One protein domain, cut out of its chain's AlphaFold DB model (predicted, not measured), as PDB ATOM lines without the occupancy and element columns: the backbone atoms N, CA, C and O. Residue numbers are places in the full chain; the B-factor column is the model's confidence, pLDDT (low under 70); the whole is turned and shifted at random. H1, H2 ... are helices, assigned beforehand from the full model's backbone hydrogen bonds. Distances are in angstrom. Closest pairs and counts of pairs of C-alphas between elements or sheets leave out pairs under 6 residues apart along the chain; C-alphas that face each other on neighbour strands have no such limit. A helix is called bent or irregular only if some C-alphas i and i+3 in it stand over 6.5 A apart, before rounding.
ATOM      1  N   GLY A  34     122.080  94.824 141.854       63.66
ATOM      2  CA  GLY A  34     122.691  93.552 142.263       63.66
ATOM      3  C   GLY A  34     122.667  92.410 141.237       63.66
ATOM      4  O   GLY A  34     123.379  91.432 141.444       63.66
ATOM      5  N   LEU A  35     121.928  92.525 140.127       69.31
ATOM      6  CA  LEU A  35     121.895  91.487 139.082       69.31
ATOM      7  C   LEU A  35     123.089  91.581 138.127       69.31
ATOM      8  O   LEU A  35     123.504  92.680 137.739       69.31
ATOM      9  N   SER A  36     123.595  90.423 137.706       78.69
ATOM     10  CA  SER A  36     124.630  90.294 136.680       78.69
ATOM     11  C   SER A  36     124.139  90.784 135.311       78.69
ATOM     12  O   SER A  36     122.941  90.918 135.052       78.69
ATOM     13  N   PHE A  37     125.075  91.069 134.404       75.38
ATOM     14  CA  PHE A  37     124.743  91.504 133.045       75.38
ATOM     15  C   PHE A  37     123.868  90.481 132.301       75.38
ATOM     16  O   PHE A  37     122.907  90.873 131.642       75.38
ATOM     17  N   GLU A  38     124.156  89.185 132.452       77.44
ATOM     18  CA  GLU A  38     123.394  88.105 131.814       77.44
ATOM     19  C   GLU A  38     121.951  88.041 132.330       77.44
ATOM     20  O   GLU A  38     121.017  87.941 131.538       77.44
ATOM     21  N   GLU A  39     121.744  88.196 133.639       78.94
ATOM     22  CA  GLU A  39     120.403  88.217 134.240       78.94
ATOM     23  C   GLU A  39     119.588  89.434 133.780       78.94
ATOM     24  O   GLU A  39     118.395  89.325 133.491       78.94
ATOM     25  N   ARG A  40     120.231  90.601 133.647       74.44
ATOM     26  CA  ARG A  40     119.591  91.812 133.102       74.44
ATOM     27  C   ARG A  40     119.217  91.641 131.631       74.44
ATOM     28  O   ARG A  40     118.137  92.065 131.221       74.44
ATOM     29  N   LEU A  41     120.100  91.025 130.848       79.19
ATOM     30  CA  LEU A  41     119.868  90.743 129.436       79.19
ATOM     31  C   LEU A  41     118.703  89.765 129.249       79.19
ATOM     32  O   LEU A  41     117.846  89.992 128.393       79.19
ATOM     33  N   GLU A  42     118.621  88.725 130.079       82.75
ATOM     34  CA  GLU A  42     117.520  87.766 130.011       82.75
ATOM     35  C   GLU A  42     116.188  88.391 130.441       82.75
ATOM     36  O   GLU A  42     115.169  88.156 129.793       82.75
ATOM     37  N   MET A  43     116.181  89.277 131.446       81.69
ATOM     38  CA  MET A  43     114.979  90.052 131.779       81.69
ATOM     39  C   MET A  43     114.497  90.910 130.600       81.69
ATOM     40  O   MET A  43     113.299  90.940 130.318       81.69
ATOM     41  N   LEU A  44     115.402  91.579 129.879       80.19
ATOM     42  CA  LEU A  44     115.042  92.353 128.684       80.19
ATOM     43  C   LEU A  44     114.450  91.460 127.586       80.19
ATOM     44  O   LEU A  44     113.398  91.788 127.030       80.19
ATOM     45  N   ARG A  45     115.077  90.307 127.318       84.69
ATOM     46  CA  ARG A  45     114.559  89.316 126.360       84.69
ATOM     47  C   ARG A  45     113.176  88.823 126.764       84.69
ATOM     48  O   ARG A  45     112.291  88.740 125.913       84.69
ATOM     49  N   GLN A  46     112.967  88.544 128.047       86.12
ATOM     50  CA  GLN A  46     111.685  88.097 128.576       86.12
ATOM     51  C   GLN A  46     110.594  89.159 128.388       86.12
ATOM     52  O   GLN A  46     109.520  88.839 127.879       86.12
ATOM     53  N   VAL A  47     110.887  90.431 128.682       85.75
ATOM     54  CA  VAL A  47     109.976  91.554 128.394       85.75
ATOM     55  C   VAL A  47     109.621  91.600 126.905       85.75
ATOM     56  O   VAL A  47     108.451  91.762 126.556       85.75
ATOM     57  N   GLY A  48     110.604  91.412 126.022       85.19
ATOM     58  CA  GLY A  48     110.388  91.362 124.576       85.19
ATOM     59  C   GLY A  48     109.503  90.196 124.123       85.19
ATOM     60  O   GLY A  48     108.579  90.400 123.332       85.19
ATOM     61  N   LYS A  49     109.740  88.985 124.643       88.00
ATOM     62  CA  LYS A  49     108.945  87.775 124.353       88.00
ATOM     63  C   LYS A  49     107.499  87.921 124.840       88.00
ATOM     64  O   LYS A  49     106.550  87.624 124.110       88.00
ATOM     65  N   GLU A  50     107.310  88.433 126.053       89.56
ATOM     66  CA  GLU A  50     105.982  88.726 126.595       89.56
ATOM     67  C   GLU A  50     105.259  89.797 125.780       89.56
ATOM     68  O   GLU A  50     104.074  89.646 125.472       89.56
ATOM     69  N   ALA A  51     105.965  90.855 125.381       88.38
ATOM     70  CA  ALA A  51     105.406  91.881 124.516       88.38
ATOM     71  C   ALA A  51     104.995  91.317 123.149       88.38
ATOM     72  O   ALA A  51     103.940  91.694 122.643       88.38
ATOM     73  N   ASP A  52     105.759  90.380 122.574       87.94
ATOM     74  CA  ASP A  52     105.406  89.735 121.305       87.94
ATOM     75  C   ASP A  52     104.112  88.930 121.401       87.94
ATOM     76  O   ASP A  52     103.169  89.161 120.640       87.94
ATOM     77  N   SER A  53     104.023  88.050 122.396       89.88
ATOM     78  CA  SER A  53     102.812  87.256 122.622       89.88
ATOM     79  C   SER A  53     101.569  88.131 122.847       89.88
ATOM     80  O   SER A  53     100.535  87.908 122.212       89.88
ATOM     81  N   LYS A  54     101.674  89.178 123.680       90.75
ATOM     82  CA  LYS A  54     100.584  90.134 123.928       90.75
ATOM     83  C   LYS A  54     100.235  90.934 122.674       90.75
ATOM     84  O   LYS A  54      99.054  91.133 122.399       90.75
ATOM     85  N   PHE A  55     101.232  91.339 121.885       89.19
ATOM     86  CA  PHE A  55     101.020  92.077 120.641       89.19
ATOM     87  C   PHE A  55     100.107  91.304 119.691       89.19
ATOM     88  O   PHE A  55      99.156  91.880 119.181       89.19
ATOM     89  N   GLN A  56     100.331  90.001 119.494       87.56
ATOM     90  CA  GLN A  56      99.497  89.197 118.590       87.56
ATOM     91  C   GLN A  56      98.020  89.157 119.016       87.56
ATOM     92  O   GLN A  56      97.124  89.125 118.169       87.56
ATOM     93  N   ILE A  57      97.756  89.168 120.326       90.69
ATOM     94  CA  ILE A  57      96.399  89.167 120.884       90.69
ATOM     95  C   ILE A  57      95.744  90.538 120.681       90.69
ATOM     96  O   ILE A  57      94.638  90.624 120.145       90.69
ATOM     97  N   GLU A  58      96.429  91.612 121.073       89.25
ATOM     98  CA  GLU A  58      95.906  92.980 120.966       89.25
ATOM     99  C   GLU A  58      95.753  93.429 119.508       89.25
ATOM    100  O   GLU A  58      94.778  94.089 119.156       89.25
ATOM    101  N   TYR A  59      96.649  92.990 118.627       86.69
ATOM    102  CA  TYR A  59      96.571  93.235 117.189       86.69
ATOM    103  C   TYR A  59      95.296  92.640 116.575       86.69
ATOM    104  O   TYR A  59      94.636  93.293 115.766       86.69
ATOM    105  N   LYS A  60      94.879  91.435 116.992       88.19
ATOM    106  CA  LYS A  60      93.599  90.850 116.551       88.19
ATOM    107  C   LYS A  60      92.401  91.655 117.051       88.19
ATOM    108  O   LYS A  60      91.513  91.959 116.259       88.19
ATOM    109  N   LYS A  61      92.409  92.075 118.321       88.38
ATOM    110  CA  LYS A  61      91.360  92.957 118.862       88.38
ATOM    111  C   LYS A  61      91.266  94.264 118.078       88.38
ATOM    112  O   LYS A  61      90.169  94.762 117.845       88.38
ATOM    113  N   LEU A  62      92.407  94.803 117.649       86.88
ATOM    114  CA  LEU A  62      92.471  95.983 116.796       86.88
ATOM    115  C   LEU A  62      91.739  95.752 115.467       86.88
ATOM    116  O   LEU A  62      90.886  96.551 115.094       86.88
ATOM    117  N   GLN A  63      92.019  94.633 114.788       87.69
ATOM    118  CA  GLN A  63      91.336  94.254 113.545       87.69
ATOM    119  C   GLN A  63      89.827  94.085 113.737       87.69
ATOM    120  O   GLN A  63      89.052  94.420 112.841       87.69
ATOM    121  N   ASP A  64      89.391  93.591 114.894       89.31
ATOM    122  CA  ASP A  64      87.971  93.391 115.172       89.31
ATOM    123  C   ASP A  64      87.194  94.716 115.242       89.31
ATOM    124  O   ASP A  64      86.029  94.749 114.842       89.31
ATOM    125  N   TRP A  65      87.835  95.839 115.601       89.81
ATOM    126  CA  TRP A  65      87.223  97.168 115.455       89.81
ATOM    127  C   TRP A  65      86.902  97.496 113.996       89.81
ATOM    128  O   TRP A  65      85.791  97.936 113.701       89.81
ATOM    129  N   PHE A  66      87.836  97.225 113.082       89.25
ATOM    130  CA  PHE A  66      87.675  97.465 111.641       89.25
ATOM    131  C   PHE A  66      86.697  96.495 110.970       89.25
ATOM    132  O   PHE A  66      86.226  96.773 109.869       89.25
ATOM    133  N   LYS A  67      86.378  95.370 111.621       88.69
ATOM    134  CA  LYS A  67      85.296  94.467 111.202       88.69
ATOM    135  C   LYS A  67      83.941  94.909 111.749       88.69
ATOM    136  O   LYS A  67      82.941  94.764 111.053       88.69
ATOM    137  N   ALA A  68      83.895  95.415 112.983       88.56
ATOM    138  CA  ALA A  68      82.659  95.781 113.672       88.56
ATOM    139  C   ALA A  68      82.080  97.133 113.221       88.56
ATOM    140  O   ALA A  68      80.856  97.306 113.193       88.56
ATOM    141  N   TYR A  69      82.941  98.086 112.872       88.62
ATOM    142  CA  TYR A  69      82.570  99.443 112.471       88.62
ATOM    143  C   TYR A  69      82.946  99.711 111.013       88.62
ATOM    144  O   TYR A  69      83.889  99.120 110.489       88.62
ATOM    145  N   ASP A  70      82.232 100.637 110.365       89.44
ATOM    146  CA  ASP A  70      82.661 101.144 109.062       89.44
ATOM    147  C   ASP A  70      84.043 101.806 109.184       89.44
ATOM    148  O   ASP A  70      84.286 102.680 110.021       89.44
ATOM    149  N   GLN A  71      84.961 101.348 108.335       90.38
ATOM    150  CA  GLN A  71      86.372 101.710 108.394       90.38
ATOM    151  C   GLN A  71      86.587 103.201 108.088       90.38
ATOM    152  O   GLN A  71      87.433 103.834 108.715       90.38
ATOM    153  N   LEU A  72      85.812 103.791 107.165       88.06
ATOM    154  CA  LEU A  72      85.920 105.219 106.849       88.06
ATOM    155  C   LEU A  72      85.398 106.080 107.998       88.06
ATOM    156  O   LEU A  72      85.977 107.127 108.290       88.06
ATOM    157  N   ASN A  73      84.338 105.639 108.672       86.38
ATOM    158  CA  ASN A  73      83.824 106.302 109.864       86.38
ATOM    159  C   ASN A  73      84.851 106.267 111.000       86.38
ATOM    160  O   ASN A  73      85.098 107.303 111.608       86.38
ATOM    161  N   LEU A  74      85.511 105.128 111.242       88.75
ATOM    162  CA  LEU A  74      86.602 105.048 112.224       88.75
ATOM    163  C   LEU A  74      87.756 105.991 111.865       88.75
ATOM    164  O   LEU A  74      88.184 106.789 112.695       88.75
ATOM    165  N   LEU A  75      88.229 105.937 110.616       89.38
ATOM    166  CA  LEU A  75      89.335 106.766 110.134       89.38
ATOM    167  C   LEU A  75      89.030 108.264 110.229       89.38
ATOM    168  O   LEU A  75      89.877 109.036 110.675       89.38
ATOM    169  N   SER A  76      87.837 108.681 109.806       87.25
ATOM    170  CA  SER A  76      87.421 110.087 109.854       87.25
ATOM    171  C   SER A  76      87.193 110.569 111.285       87.25
ATOM    172  O   SER A  76      87.612 111.678 111.620       87.25
ATOM    173  N   PHE A  77      86.603 109.731 112.143       87.25
ATOM    174  CA  PHE A  77      86.434 110.022 113.562       87.25
ATOM    175  C   PHE A  77      87.790 110.225 114.242       87.25
ATOM    176  O   PHE A  77      88.013 111.261 114.866       87.25
ATOM    177  N   SER A  78      88.719 109.278 114.096       88.31
ATOM    178  CA  SER A  78      90.042 109.374 114.717       88.31
ATOM    179  C   SER A  78      90.824 110.582 114.217       88.31
ATOM    180  O   SER A  78      91.360 111.331 115.031       88.31
ATOM    181  N   PHE A  79      90.797 110.856 112.912       86.62
ATOM    182  CA  PHE A  79      91.418 112.061 112.367       86.62
ATOM    183  C   PHE A  79      90.838 113.337 112.992       86.62
ATOM    184  O   PHE A  79      91.579 114.202 113.457       86.62
ATOM    185  N   TYR A  80      89.508 113.453 113.055       84.75
ATOM    186  CA  TYR A  80      88.869 114.659 113.570       84.75
ATOM    187  C   TYR A  80      89.068 114.835 115.085       84.75
ATOM    188  O   TYR A  80      89.446 115.920 115.521       84.75
ATOM    189  N   TYR A  81      88.834 113.807 115.902       83.19
ATOM    190  CA  TYR A  81      88.845 113.958 117.365       83.19
ATOM    191  C   TYR A  81      90.210 113.753 118.012       83.19
ATOM    192  O   TYR A  81      90.425 114.293 119.093       83.19
ATOM    193  N   PHE A  82      91.114 112.989 117.396       85.00
ATOM    194  CA  PHE A  82      92.410 112.680 118.008       85.00
ATOM    195  C   PHE A  82      93.560 113.510 117.443       85.00
ATOM    196  O   PHE A  82      94.557 113.683 118.132       85.00
ATOM    197  N   MET A  83      93.433 114.035 116.218       81.81
ATOM    198  CA  MET A  83      94.537 114.737 115.546       81.81
ATOM    199  C   MET A  83      94.288 116.231 115.311       81.81
ATOM    200  O   MET A  83      95.215 116.952 114.937       81.81
ATOM    201  N   THR A  84      93.062 116.738 115.500       79.75
ATOM    202  CA  THR A  84      92.811 118.169 115.278       79.75
ATOM    203  C   THR A  84      93.228 119.006 116.481       79.75
ATOM    204  O   THR A  84      92.610 118.987 117.543       79.75
ATOM    205  N   ASN A  85      94.255 119.827 116.275       73.06
ATOM    206  CA  ASN A  85      94.733 120.777 117.267       73.06
ATOM    207  C   ASN A  85      94.359 122.221 116.921       73.06
ATOM    208  O   ASN A  85      93.995 122.583 115.796       73.06
ATOM    209  N   ARG A  86      94.389 123.091 117.935       71.44
ATOM    210  CA  ARG A  86      94.124 124.518 117.731       71.44
ATOM    211  C   ARG A  86      95.234 125.109 116.860       71.44
ATOM    212  O   ARG A  86      96.405 124.958 117.166       71.44
ATOM    213  N   THR A  87      94.866 125.883 115.841       69.00
ATOM    214  CA  THR A  87      95.835 126.594 114.993       69.00
ATOM    215  C   THR A  87      96.835 127.404 115.828       69.00
ATOM    216  O   THR A  87      96.427 128.209 116.675       69.00
ATOM    217  N   GLY A  88      98.128 127.199 115.562       68.00
ATOM    218  CA  GLY A  88      99.234 127.839 116.278       68.00
ATOM    219  C   GLY A  88      99.517 127.259 117.668       68.00
ATOM    220  O   GLY A  88     100.208 127.904 118.449       68.00
ATOM    221  N   TYR A  89      98.951 126.096 117.995       72.62
ATOM    222  CA  TYR A  89      99.312 125.301 119.161       72.62
ATOM    223  C   TYR A  89      99.923 123.990 118.676       72.62
ATOM    224  O   TYR A  89      99.249 123.199 118.018       72.62
ATOM    225  N   ASP A  90     101.199 123.809 118.985       72.38
ATOM    226  CA  ASP A  90     101.938 122.582 118.733       72.38
ATOM    227  C   ASP A  90     102.040 121.825 120.057       72.38
ATOM    228  O   ASP A  90     102.828 122.193 120.928       72.38
ATOM    229  N   GLU A  91     101.168 120.834 120.237       73.81
ATOM    230  CA  GLU A  91     101.129 120.013 121.446       73.81
ATOM    231  C   GLU A  91     102.471 119.321 121.682       73.81
ATOM    232  O   GLU A  91     102.978 119.398 122.795       73.81
ATOM    233  N   GLU A  92     103.092 118.757 120.639       74.19
ATOM    234  CA  GLU A  92     104.384 118.069 120.742       74.19
ATOM    235  C   GLU A  92     105.465 119.010 121.281       74.19
ATOM    236  O   GLU A  92     106.215 118.637 122.181       74.19
ATOM    237  N   ALA A  93     105.502 120.260 120.808       72.00
ATOM    238  CA  ALA A  93     106.450 121.255 121.308       72.00
ATOM    239  C   ALA A  93     106.206 121.641 122.781       72.00
ATOM    240  O   ALA A  93     107.159 121.938 123.506       72.00
ATOM    241  N   VAL A  94     104.943 121.649 123.232       73.00
ATOM    242  CA  VAL A  94     104.560 122.063 124.595       73.00
ATOM    243  C   VAL A  94     104.722 120.937 125.610       73.00
ATOM    244  O   VAL A  94     105.188 121.185 126.718       73.00
ATOM    245  N   THR A  95     104.266 119.731 125.282       75.88
ATOM    246  CA  THR A  95     104.171 118.588 126.205       75.88
ATOM    247  C   THR A  95     105.306 117.587 126.003       75.88
ATOM    248  O   THR A  95     105.543 116.755 126.878       75.88
ATOM    249  N   GLY A  96     106.025 117.668 124.880       69.81
ATOM    250  CA  GLY A  96     107.050 116.704 124.482       69.81
ATOM    251  C   GLY A  96     106.483 115.383 123.953       69.81
ATOM    252  O   GLY A  96     107.261 114.472 123.671       69.81
ATOM    253  N   ALA A  97     105.157 115.243 123.845       73.62
ATOM    254  CA  ALA A  97     104.505 114.017 123.398       73.62
ATOM    255  C   ALA A  97     103.138 114.296 122.758       73.62
ATOM    256  O   ALA A  97     102.364 115.112 123.250       73.62
ATOM    257  N   LEU A  98     102.811 113.557 121.699       75.25
ATOM    258  CA  LEU A  98     101.471 113.548 121.116       75.25
ATOM    259  C   LEU A  98     100.683 112.366 121.665       75.25
ATOM    260  O   LEU A  98     101.154 111.229 121.623       75.25
ATOM    261  N   GLU A  99      99.466 112.621 122.142       76.19
ATOM    262  CA  GLU A  99      98.602 111.551 122.639       76.19
ATOM    263  C   GLU A  99      98.214 110.554 121.531       76.19
ATOM    264  O   GLU A  99      98.114 109.347 121.776       76.19
ATOM    265  N   PHE A 100      98.014 111.064 120.314       80.81
ATOM    266  CA  PHE A 100      97.714 110.282 119.119       80.81
ATOM    267  C   PHE A 100      98.568 110.781 117.940       80.81
ATOM    268  O   PHE A 100      98.167 111.696 117.217       80.81
ATOM    269  N   PRO A 101      99.778 110.227 117.762       79.12
ATOM    270  CA  PRO A 101     100.674 110.640 116.690       79.12
ATOM    271  C   PRO A 101     100.112 110.346 115.283       79.12
ATOM    272  O   PRO A 101      99.392 109.359 115.113       79.12
ATOM    273  N   PRO A 102     100.500 111.112 114.243       78.88
ATOM    274  CA  PRO A 102     100.008 110.912 112.874       78.88
ATOM    275  C   PRO A 102     100.218 109.506 112.303       78.88
ATOM    276  O   PRO A 102      99.349 108.996 111.601       78.88
ATOM    277  N   PHE A 103     101.313 108.834 112.663       76.69
ATOM    278  CA  PHE A 103     101.594 107.480 112.183       76.69
ATOM    279  C   PHE A 103     100.563 106.440 112.668       76.69
ATOM    280  O   PHE A 103     100.390 105.403 112.030       76.69
ATOM    281  N   TYR A 104      99.817 106.699 113.755       83.38
ATOM    282  CA  TYR A 104      98.692 105.836 114.133       83.38
ATOM    283  C   TYR A 104      97.571 105.879 113.093       83.38
ATOM    284  O   TYR A 104      96.982 104.841 112.801       83.38
ATOM    285  N   GLN A 105      97.312 107.038 112.482       85.31
ATOM    286  CA  GLN A 105      96.339 107.151 111.396       85.31
ATOM    287  C   GLN A 105      96.801 106.391 110.149       85.31
ATOM    288  O   GLN A 105      95.991 105.729 109.505       85.31
ATOM    289  N   GLU A 106      98.092 106.435 109.826       82.62
ATOM    290  CA  GLU A 106      98.664 105.672 108.709       82.62
ATOM    291  C   GLU A 106      98.532 104.161 108.940       82.62
ATOM    292  O   GLU A 106      98.080 103.427 108.060       82.62
ATOM    293  N   LEU A 107      98.827 103.693 110.159       81.25
ATOM    294  CA  LEU A 107      98.600 102.301 110.547       81.25
ATOM    295  C   LEU A 107      97.122 101.929 110.413       81.25
ATOM    296  O   LEU A 107      96.803 100.906 109.814       81.25
ATOM    297  N   MET A 108      96.211 102.768 110.913       87.50
ATOM    298  CA  MET A 108      94.768 102.569 110.758       87.50
ATOM    299  C   MET A 108      94.349 102.456 109.286       87.50
ATOM    300  O   MET A 108      93.525 101.606 108.947       87.50
ATOM    301  N   GLN A 109      94.907 103.286 108.403       88.00
ATOM    302  CA  GLN A 109      94.644 103.220 106.963       88.00
ATOM    303  C   GLN A 109      95.155 101.905 106.368       88.00
ATOM    304  O   GLN A 109      94.427 101.250 105.623       88.00
ATOM    305  N   ALA A 110      96.358 101.467 106.745       85.94
ATOM    306  CA  ALA A 110      96.901 100.179 106.322       85.94
ATOM    307  C   ALA A 110      96.025  99.000 106.795       85.94
ATOM    308  O   ALA A 110      95.744  98.081 106.025       85.94
ATOM    309  N   PHE A 111      95.510  99.047 108.028       84.12
ATOM    310  CA  PHE A 111      94.552  98.055 108.524       84.12
ATOM    311  C   PHE A 111      93.258  98.041 107.716       84.12
ATOM    312  O   PHE A 111      92.795  96.971 107.326       84.12
ATOM    313  N   ALA A 112      92.693  99.213 107.426       89.50
ATOM    314  CA  ALA A 112      91.481  99.312 106.623       89.50
ATOM    315  C   ALA A 112      91.669  98.699 105.224       89.50
ATOM    316  O   ALA A 112      90.764  98.040 104.727       89.50
ATOM    317  N   LEU A 113      92.851  98.860 104.618       89.25
ATOM    318  CA  LEU A 113      93.166  98.323 103.288       89.25
ATOM    319  C   LEU A 113      93.411  96.807 103.261       89.25
ATOM    320  O   LEU A 113      93.272  96.191 102.207       89.25
ATOM    321  N   THR A 114      93.770  96.195 104.390       88.00
ATOM    322  CA  THR A 114      94.017  94.740 104.479       88.00
ATOM    323  C   THR A 114      92.766  93.931 104.817       88.00
ATOM    324  O   THR A 114      92.796  92.701 104.771       88.00
ATOM    325  N   LEU A 115      91.658  94.596 105.149       87.19
ATOM    326  CA  LEU A 115      90.413  93.966 105.575       87.19
ATOM    327  C   LEU A 115      89.275  94.276 104.593       87.19
ATOM    328  O   LEU A 115      89.215  95.380 104.052       87.19
ATOM    329  N   PRO A 116      88.326  93.343 104.383       88.00
ATOM    330  CA  PRO A 116      87.137  93.632 103.595       88.00
ATOM    331  C   PRO A 116      86.352  94.772 104.242       88.00
ATOM    332  O   PRO A 116      86.234  94.856 105.466       88.00
ATOM    333  N   ARG A 117      85.804  95.653 103.406       85.62
ATOM    334  CA  ARG A 117      85.085  96.826 103.887       85.62
ATOM    335  C   ARG A 117      83.748  96.447 104.519       85.62
ATOM    336  O   ARG A 117      82.911  95.815 103.877       85.62
ATOM    337  N   THR A 118      83.530  96.917 105.743       85.62
ATOM    338  CA  THR A 118      82.246  96.824 106.447       85.62
ATOM    339  C   THR A 118      81.455  98.120 106.281       85.62
ATOM    340  O   THR A 118      82.023  99.201 106.390       85.62
ATOM    341  N   TYR A 119      80.140  98.014 106.079       84.12
ATOM    342  CA  TYR A 119      79.212  99.149 106.010       84.12
ATOM    343  C   TYR A 119      78.227  99.104 107.185       84.12
ATOM    344  O   TYR A 119      77.050  98.783 107.022       84.12
ATOM    345  N   THR A 120      78.708  99.368 108.401       80.12
ATOM    346  CA  THR A 120      77.876  99.388 109.614       80.12
ATOM    347  C   THR A 120      77.724 100.807 110.152       80.12
ATOM    348  O   THR A 120      78.698 101.508 110.416       80.12
ATOM    349  N   ALA A 121      76.478 101.220 110.397       70.88
ATOM    350  CA  ALA A 121      76.142 102.510 111.012       70.88
ATOM    351  C   ALA A 121      76.196 102.468 112.555       70.88
ATOM    352  O   ALA A 121      75.463 103.190 113.237       70.88
ATOM    353  N   LYS A 122      77.015 101.579 113.131       76.69
ATOM    354  CA  LYS A 122      77.076 101.394 114.584       76.69
ATOM    355  C   LYS A 122      77.724 102.631 115.232       76.69
ATOM    356  O   LYS A 122      78.794 103.045 114.787       76.69
ATOM    357  N   PRO A 123      77.121 103.228 116.277       69.69
ATOM    358  CA  PRO A 123      77.685 104.407 116.924       69.69
ATOM    359  C   PRO A 123      78.985 104.057 117.656       69.69
ATOM    360  O   PRO A 123      78.998 103.177 118.513       69.69
ATOM    361  N   PHE A 124      80.059 104.780 117.343       75.25
ATOM    362  CA  PHE A 124      81.396 104.558 117.907       75.25
ATOM    363  C   PHE A 124      81.631 105.283 119.248       75.25
ATOM    364  O   PHE A 124      82.559 104.966 119.983       75.25
ATOM    365  N   SER A 125      80.757 106.226 119.619       71.50
ATOM    366  CA  SER A 125      80.965 107.167 120.732       71.50
ATOM    367  C   SER A 125      81.160 106.541 122.119       71.50
ATOM    368  O   SER A 125      81.800 107.161 122.964       71.50
ATOM    369  N   LYS A 126      80.627 105.340 122.375       76.38
ATOM    370  CA  LYS A 126      80.779 104.649 123.670       76.38
ATOM    371  C   LYS A 126      82.111 103.910 123.807       76.38
ATOM    372  O   LYS A 126      82.581 103.717 124.921       76.38
ATOM    373  N   ASP A 127      82.722 103.563 122.680       83.75
ATOM    374  CA  ASP A 127      83.872 102.663 122.620       83.75
ATOM    375  C   ASP A 127      85.192 103.403 122.331       83.75
ATOM    376  O   ASP A 127      86.259 102.795 122.266       83.75
ATOM    377  N   VAL A 128      85.127 104.732 122.183       85.06
ATOM    378  CA  VAL A 128      86.241 105.612 121.790       85.06
ATOM    379  C   VAL A 128      87.471 105.427 122.676       85.06
ATOM    380  O   VAL A 128      88.579 105.260 122.167       85.06
ATOM    381  N   GLU A 129      87.291 105.443 123.998       85.00
ATOM    382  CA  GLU A 129      88.406 105.320 124.946       85.00
ATOM    383  C   GLU A 129      89.030 103.927 124.915       85.00
ATOM    384  O   GLU A 129      90.252 103.798 124.976       85.00
ATOM    385  N   GLN A 130      88.209 102.886 124.756       88.19
ATOM    386  CA  GLN A 130      88.701 101.519 124.638       88.19
ATOM    387  C   GLN A 130      89.501 101.344 123.344       88.19
ATOM    388  O   GLN A 130      90.600 100.798 123.367       88.19
ATOM    389  N   PHE A 131      88.989 101.852 122.223       88.44
ATOM    390  CA  PHE A 131      89.696 101.848 120.947       88.44
ATOM    391  C   PHE A 131      91.033 102.592 121.033       88.44
ATOM    392  O   PHE A 131      92.068 102.058 120.634       88.44
ATOM    393  N   ARG A 132      91.028 103.800 121.610       86.25
ATOM    394  CA  ARG A 132      92.234 104.613 121.797       86.25
ATOM    395  C   ARG A 132      93.254 103.904 122.688       86.25
ATOM    396  O   ARG A 132      94.438 103.892 122.363       86.25
ATOM    397  N   GLY A 133      92.797 103.291 123.781       87.38
ATOM    398  CA  GLY A 133      93.627 102.491 124.680       87.38
ATOM    399  C   GLY A 133      94.261 101.291 123.977       87.38
ATOM    400  O   GLY A 133      95.468 101.094 124.091       87.38
ATOM    401  N   ASN A 134      93.485 100.552 123.180       87.50
ATOM    402  CA  ASN A 134      93.989  99.415 122.407       87.50
ATOM    403  C   ASN A 134      95.064  99.845 121.397       87.50
ATOM    404  O   ASN A 134      96.099  99.192 121.289       87.50
ATOM    405  N   PHE A 135      94.866 100.966 120.692       84.88
ATOM    406  CA  PHE A 135      95.862 101.499 119.755       84.88
ATOM    407  C   PHE A 135      97.165 101.907 120.450       84.88
ATOM    408  O   PHE A 135      98.246 101.540 119.987       84.88
ATOM    409  N   LYS A 136      97.073 102.616 121.583       84.25
ATOM    410  CA  LYS A 136      98.249 102.974 122.389       84.25
ATOM    411  C   LYS A 136      98.992 101.731 122.871       84.25
ATOM    412  O   LYS A 136     100.206 101.658 122.718       84.25
ATOM    413  N   LEU A 137      98.260 100.737 123.374       87.06
ATOM    414  CA  LEU A 137      98.832  99.483 123.852       87.06
ATOM    415  C   LEU A 137      99.557  98.728 122.730       87.06
ATOM    416  O   LEU A 137     100.671  98.261 122.932       87.06
ATOM    417  N   VAL A 138      98.980  98.651 121.526       85.25
ATOM    418  CA  VAL A 138      99.648  98.039 120.363       85.25
ATOM    419  C   VAL A 138     100.927  98.795 119.990       85.25
ATOM    420  O   VAL A 138     101.951  98.161 119.722       85.25
ATOM    421  N   GLY A 139     100.915 100.132 120.021       80.00
ATOM    422  CA  GLY A 139     102.115 100.950 119.815       80.00
ATOM    423  C   GLY A 139     103.205 100.680 120.859       80.00
ATOM    424  O   GLY A 139     104.366 100.456 120.512       80.00
ATOM    425  N   GLU A 140     102.832 100.615 122.139       81.38
ATOM    426  CA  GLU A 140     103.748 100.294 123.237       81.38
ATOM    427  C   GLU A 140     104.319  98.878 123.125       81.38
ATOM    428  O   GLU A 140     105.531  98.697 123.238       81.38
ATOM    429  N   LEU A 141     103.480  97.880 122.839       85.00
ATOM    430  CA  LEU A 141     103.903  96.493 122.640       85.00
ATOM    431  C   LEU A 141     104.832  96.350 121.430       85.00
ATOM    432  O   LEU A 141     105.798  95.595 121.497       85.00
ATOM    433  N   THR A 142     104.601  97.118 120.358       81.12
ATOM    434  CA  THR A 142     105.514  97.179 119.202       81.12
ATOM    435  C   THR A 142     106.889  97.681 119.623       81.12
ATOM    436  O   THR A 142     107.901  97.095 119.251       81.12
ATOM    437  N   ARG A 143     106.939  98.733 120.450       77.88
ATOM    438  CA  ARG A 143     108.201  99.249 120.989       77.88
ATOM    439  C   ARG A 143     108.890  98.222 121.890       77.88
ATOM    440  O   ARG A 143     110.095  98.033 121.776       77.88
ATOM    441  N   LEU A 144     108.137  97.567 122.775       81.94
ATOM    442  CA  LEU A 144     108.677  96.599 123.733       81.94
ATOM    443  C   LEU A 144     109.172  95.310 123.062       81.94
ATOM    444  O   LEU A 144     110.146  94.722 123.518       81.94
ATOM    445  N   LYS A 145     108.561  94.906 121.944       79.69
ATOM    446  CA  LYS A 145     108.998  93.773 121.115       79.69
ATOM    447  C   LYS A 145     110.467  93.843 120.722       79.69
ATOM    448  O   LYS A 145     111.135  92.818 120.650       79.69
ATOM    449  N   TYR A 146     110.973  95.049 120.481       77.12
ATOM    450  CA  TYR A 146     112.367  95.260 120.110       77.12
ATOM    451  C   TYR A 146     113.362  94.996 121.255       77.12
ATOM    452  O   TYR A 146     114.565  95.037 121.018       77.12
ATOM    453  N   PHE A 147     112.896  94.711 122.476       79.00
ATOM    454  CA  PHE A 147     113.740  94.182 123.553       79.00
ATOM    455  C   PHE A 147     113.942  92.661 123.472       79.00
ATOM    456  O   PHE A 147     114.743  92.121 124.229       79.00
ATOM    457  N   ASN A 148     113.288  91.965 122.531       80.00
ATOM    458  CA  ASN A 148     113.572  90.561 122.226       80.00
ATOM    459  C   ASN A 148     114.890  90.448 121.437       80.00
ATOM    460  O   ASN A 148     114.900  90.238 120.223       80.00
ATOM    461  N   LEU A 149     115.999  90.692 122.133       78.81
ATOM    462  CA  LEU A 149     117.346  90.693 121.577       78.81
ATOM    463  C   LEU A 149     117.744  89.275 121.137       78.81
ATOM    464  O   LEU A 149     117.563  88.343 121.924       78.81
ATOM    465  N   PRO A 150     118.341  89.101 119.943       76.56
ATOM    466  CA  PRO A 150     118.872  87.812 119.512       76.56
ATOM    467  C   PRO A 150     119.873  87.230 120.518       76.56
ATOM    468  O   PRO A 150     120.602  87.970 121.187       76.56
ATOM    469  N   ASP A 151     119.968  85.900 120.567       72.69
ATOM    470  CA  ASP A 151     120.921  85.191 121.438       72.69
ATOM    471  C   ASP A 151     122.386  85.530 121.113       72.69
ATOM    472  O   ASP A 151     123.262  85.395 121.959       72.69
ATOM    473  N   THR A 152     122.645  86.042 119.906       73.31
ATOM    474  CA  THR A 152     123.967  86.488 119.449       73.31
ATOM    475  C   THR A 152     124.445  87.786 120.099       73.31
ATOM    476  O   THR A 152     125.624  88.096 119.991       73.31
ATOM    477  N   VAL A 153     123.555  88.567 120.721       72.75
ATOM    478  CA  VAL A 153     123.926  89.782 121.463       72.75
ATOM    479  C   VAL A 153     124.427  89.351 122.837       72.75
ATOM    480  O   VAL A 153     123.630  88.905 123.661       72.75
ATOM    481  N   ALA A 154     125.733  89.462 123.070       71.69
ATOM    482  CA  ALA A 154     126.387  88.980 124.290       71.69
ATOM    483  C   ALA A 154     127.172  90.073 125.027       71.69
ATOM    484  O   ALA A 154     127.585  89.870 126.166       71.69
ATOM    485  N   THR A 155     127.376  91.239 124.407       74.06
ATOM    486  CA  THR A 155     128.138  92.344 125.005       74.06
ATOM    487  C   THR A 155     127.276  93.578 125.257       74.06
ATOM    488  O   THR A 155     126.285  93.833 124.573       74.06
ATOM    489  N   LEU A 156     127.674  94.389 126.242       72.00
ATOM    490  CA  LEU A 156     126.981  95.629 126.595       72.00
ATOM    491  C   LEU A 156     126.927  96.623 125.415       72.00
ATOM    492  O   LEU A 156     125.922  97.302 125.221       72.00
ATOM    493  N   ASP A 157     127.982  96.673 124.600       72.88
ATOM    494  CA  ASP A 157     128.071  97.570 123.443       72.88
ATOM    495  C   ASP A 157     127.108  97.159 122.312       72.88
ATOM    496  O   ASP A 157     126.462  97.997 121.677       72.88
ATOM    497  N   GLU A 158     126.910  95.853 122.111       76.31
ATOM    498  CA  GLU A 158     125.910  95.328 121.177       76.31
ATOM    499  C   GLU A 158     124.480  95.613 121.650       76.31
ATOM    500  O   GLU A 158     123.621  95.951 120.831       76.31
ATOM    501  N   VAL A 159     124.226  95.541 122.963       76.00
ATOM    502  CA  VAL A 159     122.934  95.925 123.555       76.00
ATOM    503  C   VAL A 159     122.652  97.404 123.295       76.00
ATOM    504  O   VAL A 159     121.573  97.735 122.802       76.00
ATOM    505  N   TYR A 160     123.618  98.292 123.548       73.81
ATOM    506  CA  TYR A 160     123.457  99.722 123.269       73.81
ATOM    507  C   TYR A 160     123.280 100.010 121.782       73.81
ATOM    508  O   TYR A 160     122.417 100.805 121.408       73.81
ATOM    509  N   THR A 161     124.034  99.331 120.919       76.56
ATOM    510  CA  THR A 161     123.897  99.463 119.464       76.56
ATOM    511  C   THR A 161     122.506  99.040 119.000       76.56
ATOM    512  O   THR A 161     121.875  99.728 118.192       76.56
ATOM    513  N   HIS A 162     121.990  97.929 119.527       78.00
ATOM    514  CA  HIS A 162     120.639  97.473 119.227       78.00
ATOM    515  C   HIS A 162     119.588  98.449 119.763       78.00
ATOM    516  O   HIS A 162     118.666  98.817 119.042       78.00
ATOM    517  N   GLN A 163     119.739  98.926 120.999       74.19
ATOM    518  CA  GLN A 163     118.836  99.903 121.602       74.19
ATOM    519  C   GLN A 163     118.808 101.214 120.810       74.19
ATOM    520  O   GLN A 163     117.728 101.748 120.561       74.19
ATOM    521  N   LEU A 164     119.966 101.702 120.364       73.00
ATOM    522  CA  LEU A 164     120.068 102.880 119.512       73.00
ATOM    523  C   LEU A 164     119.334 102.658 118.186       73.00
ATOM    524  O   LEU A 164     118.535 103.502 117.792       73.00
ATOM    525  N   ARG A 165     119.530 101.509 117.523       73.31
ATOM    526  CA  ARG A 165     118.793 101.163 116.292       73.31
ATOM    527  C   ARG A 165     117.290 101.113 116.526       73.31
ATOM    528  O   ARG A 165     116.547 101.703 115.750       73.31
ATOM    529  N   THR A 166     116.842 100.482 117.604       72.69
ATOM    530  CA  THR A 166     115.431 100.438 117.999       72.69
ATOM    531  C   THR A 166     114.866 101.835 118.227       72.69
ATOM    532  O   THR A 166     113.776 102.145 117.752       72.69
ATOM    533  N   GLN A 167     115.599 102.700 118.930       68.06
ATOM    534  CA  GLN A 167     115.190 104.085 119.148       68.06
ATOM    535  C   GLN A 167     115.139 104.858 117.834       68.06
ATOM    536  O   GLN A 167     114.163 105.560 117.596       68.06
ATOM    537  N   MET A 168     116.134 104.695 116.961       65.62
ATOM    538  CA  MET A 168     116.121 105.290 115.628       65.62
ATOM    539  C   MET A 168     114.902 104.816 114.837       65.62
ATOM    540  O   MET A 168     114.165 105.662 114.359       65.62
ATOM    541  N   MET A 169     114.631 103.509 114.780       67.44
ATOM    542  CA  MET A 169     113.454 102.941 114.110       67.44
ATOM    543  C   MET A 169     112.140 103.481 114.681       67.44
ATOM    544  O   MET A 169     111.250 103.842 113.920       67.44
ATOM    545  N   ALA A 170     112.021 103.576 116.007       64.62
ATOM    546  CA  ALA A 170     110.834 104.104 116.676       64.62
ATOM    547  C   ALA A 170     110.646 105.619 116.471       64.62
ATOM    548  O   ALA A 170     109.527 106.117 116.535       64.62
ATOM    549  N   GLN A 171     111.736 106.361 116.263       60.91
ATOM    550  CA  GLN A 171     111.702 107.799 115.993       60.91
ATOM    551  C   GLN A 171     111.522 108.101 114.499       60.91
ATOM    552  O   GLN A 171     110.974 109.147 114.170       60.91
ATOM    553  N   THR A 172     111.953 107.213 113.597       54.78
ATOM    554  CA  THR A 172     111.800 107.370 112.140       54.78
ATOM    555  C   THR A 172     110.470 106.848 111.606       54.78
ATOM    556  O   THR A 172     110.066 107.268 110.526       54.78
ATOM    557  N   THR A 173     109.739 106.012 112.351       52.78
ATOM    558  CA  THR A 173     108.316 105.738 112.073       52.78
ATOM    559  C   THR A 173     107.427 106.965 112.266       52.78
ATOM    560  O   THR A 173     106.335 107.016 111.708       52.78
ATOM    561  N   ALA A 174     107.879 107.981 113.004       52.09
ATOM    562  CA  ALA A 174     107.253 109.293 112.991       52.09
ATOM    563  C   ALA A 174     107.824 110.099 111.814       52.09
ATOM    564  O   ALA A 174     108.925 110.645 111.905       52.09
ATOM    565  N   VAL A 175     107.084 110.194 110.705       50.38
ATOM    566  CA  VAL A 175     107.399 111.150 109.633       50.38
ATOM    567  C   VAL A 175     107.285 112.558 110.219       50.38
ATOM    568  O   VAL A 175     106.203 113.136 110.313       50.38
ATOM    569  N   ARG A 176     108.408 113.106 110.689       55.94
ATOM    570  CA  ARG A 176     108.471 114.482 111.180       55.94
ATOM    571  C   ARG A 176     108.561 115.424 109.991       55.94
ATOM    572  O   ARG A 176     109.408 115.258 109.113       55.94
ATOM    573  N   ASN A 177     107.708 116.444 109.988       55.91
ATOM    574  CA  ASN A 177     107.828 117.537 109.034       55.91
ATOM    575  C   ASN A 177     109.201 118.196 109.209       55.91
ATOM    576  O   ASN A 177     109.516 118.751 110.258       55.91
TER     577      ASN A 177
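AT A GLANCE: This is residues 34 to 177 of the 283 residues of an uncharacterized protein of Sphingobacteriales bacterium (UniProt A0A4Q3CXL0). One long helix, H1, makes the long axis of the model; H5 packs along it running the opposite way, and H6 begins near the first end of H1, at Phe 37 and Leu 156, and runs the same way as H1 at a shallow tilt, loosely set, coming close to H5 at Arg 143 and Ala 170 without clearly touching it. At the other end of H1, H2 and H4 lie side by side as an antiparallel pair set steeply to H1, and the chain between them carries short H3 out at the far end of that pair, where residues 84 to 89 stick out. The printed part has 144 residues with six named helices, H1 to H6 in order, and no named strand; the class is all helix. The whole is loose, with a radius of gyration of the C-alphas of 18.2 A, and only just elongated, spanning 55 by 37 by 26 A.

IN THESE COORDINATES: H1, residues 37 to 68, begins with C-alpha 37 at (124.743, 91.504, 133.045), is 46.5 A long and has a kink of 28 degrees near residue 55. H2 is residues 71 to 83, 17.0 A; it is neither bent nor irregular, but only just: C-alphas 80 and 83 are 6.0 A apart. H3 is residues 91 to 95, and H4 is residues 102 to 114, 19.2 A. H5, residues 128 to 145, measures 25.7 A from C-alpha 128 at (86.241, 105.612, 121.790). H6, residues 156 to 172, measures 24.0 A and ends with C-alpha 172 at (111.800, 107.370, 112.140).

HOW THE PARTS SIT: H1 and H5 touch, opposite ways, at a shallow tilt of 34 degrees, only just short of steep; their closest C-alphas, Gly 48 and Lys 145, are 4.4 A apart. H1 and H4 only just touch, with 3 pairs of C-alphas within 8 A, through residues 63 to 66 and 111 to 112 alone; the closest C-alphas are Phe 66 and Ala 112, 6.6 A, at a steep tilt of 59 degrees. H2 and H4 touch, opposite ways, at a shallow tilt of 3 degrees, with the C-alphas of Gln 71 and Ala 112 closest at 5.9 A. H2 and H5 are near each other. H5 and H6 are close but not clearly touching, with the C-alphas of Arg 143 and Ala 170 closest at 7.0 A. H3 touches no helix and is apart from H1, for instance. In H2, H3, H4, H5 and H6 every O i to N i+4 pair is within hydrogen-bond range; in H1, 26 of 28 are.

THE WHOLE: The two C-alphas farthest apart, Gly 34 and Tyr 119, are 56.9 A apart. The printed part has no cut. The link from H1 to H2 is tight, and the link from H4 to H5, residues 115 to 127, is long. Mean pLDDT of the printed part is 79.6; it is under 70 at residues 34 to 35, 87 to 88, 96, 123 and 167 to 177, of which 167 to 172 belong to H6.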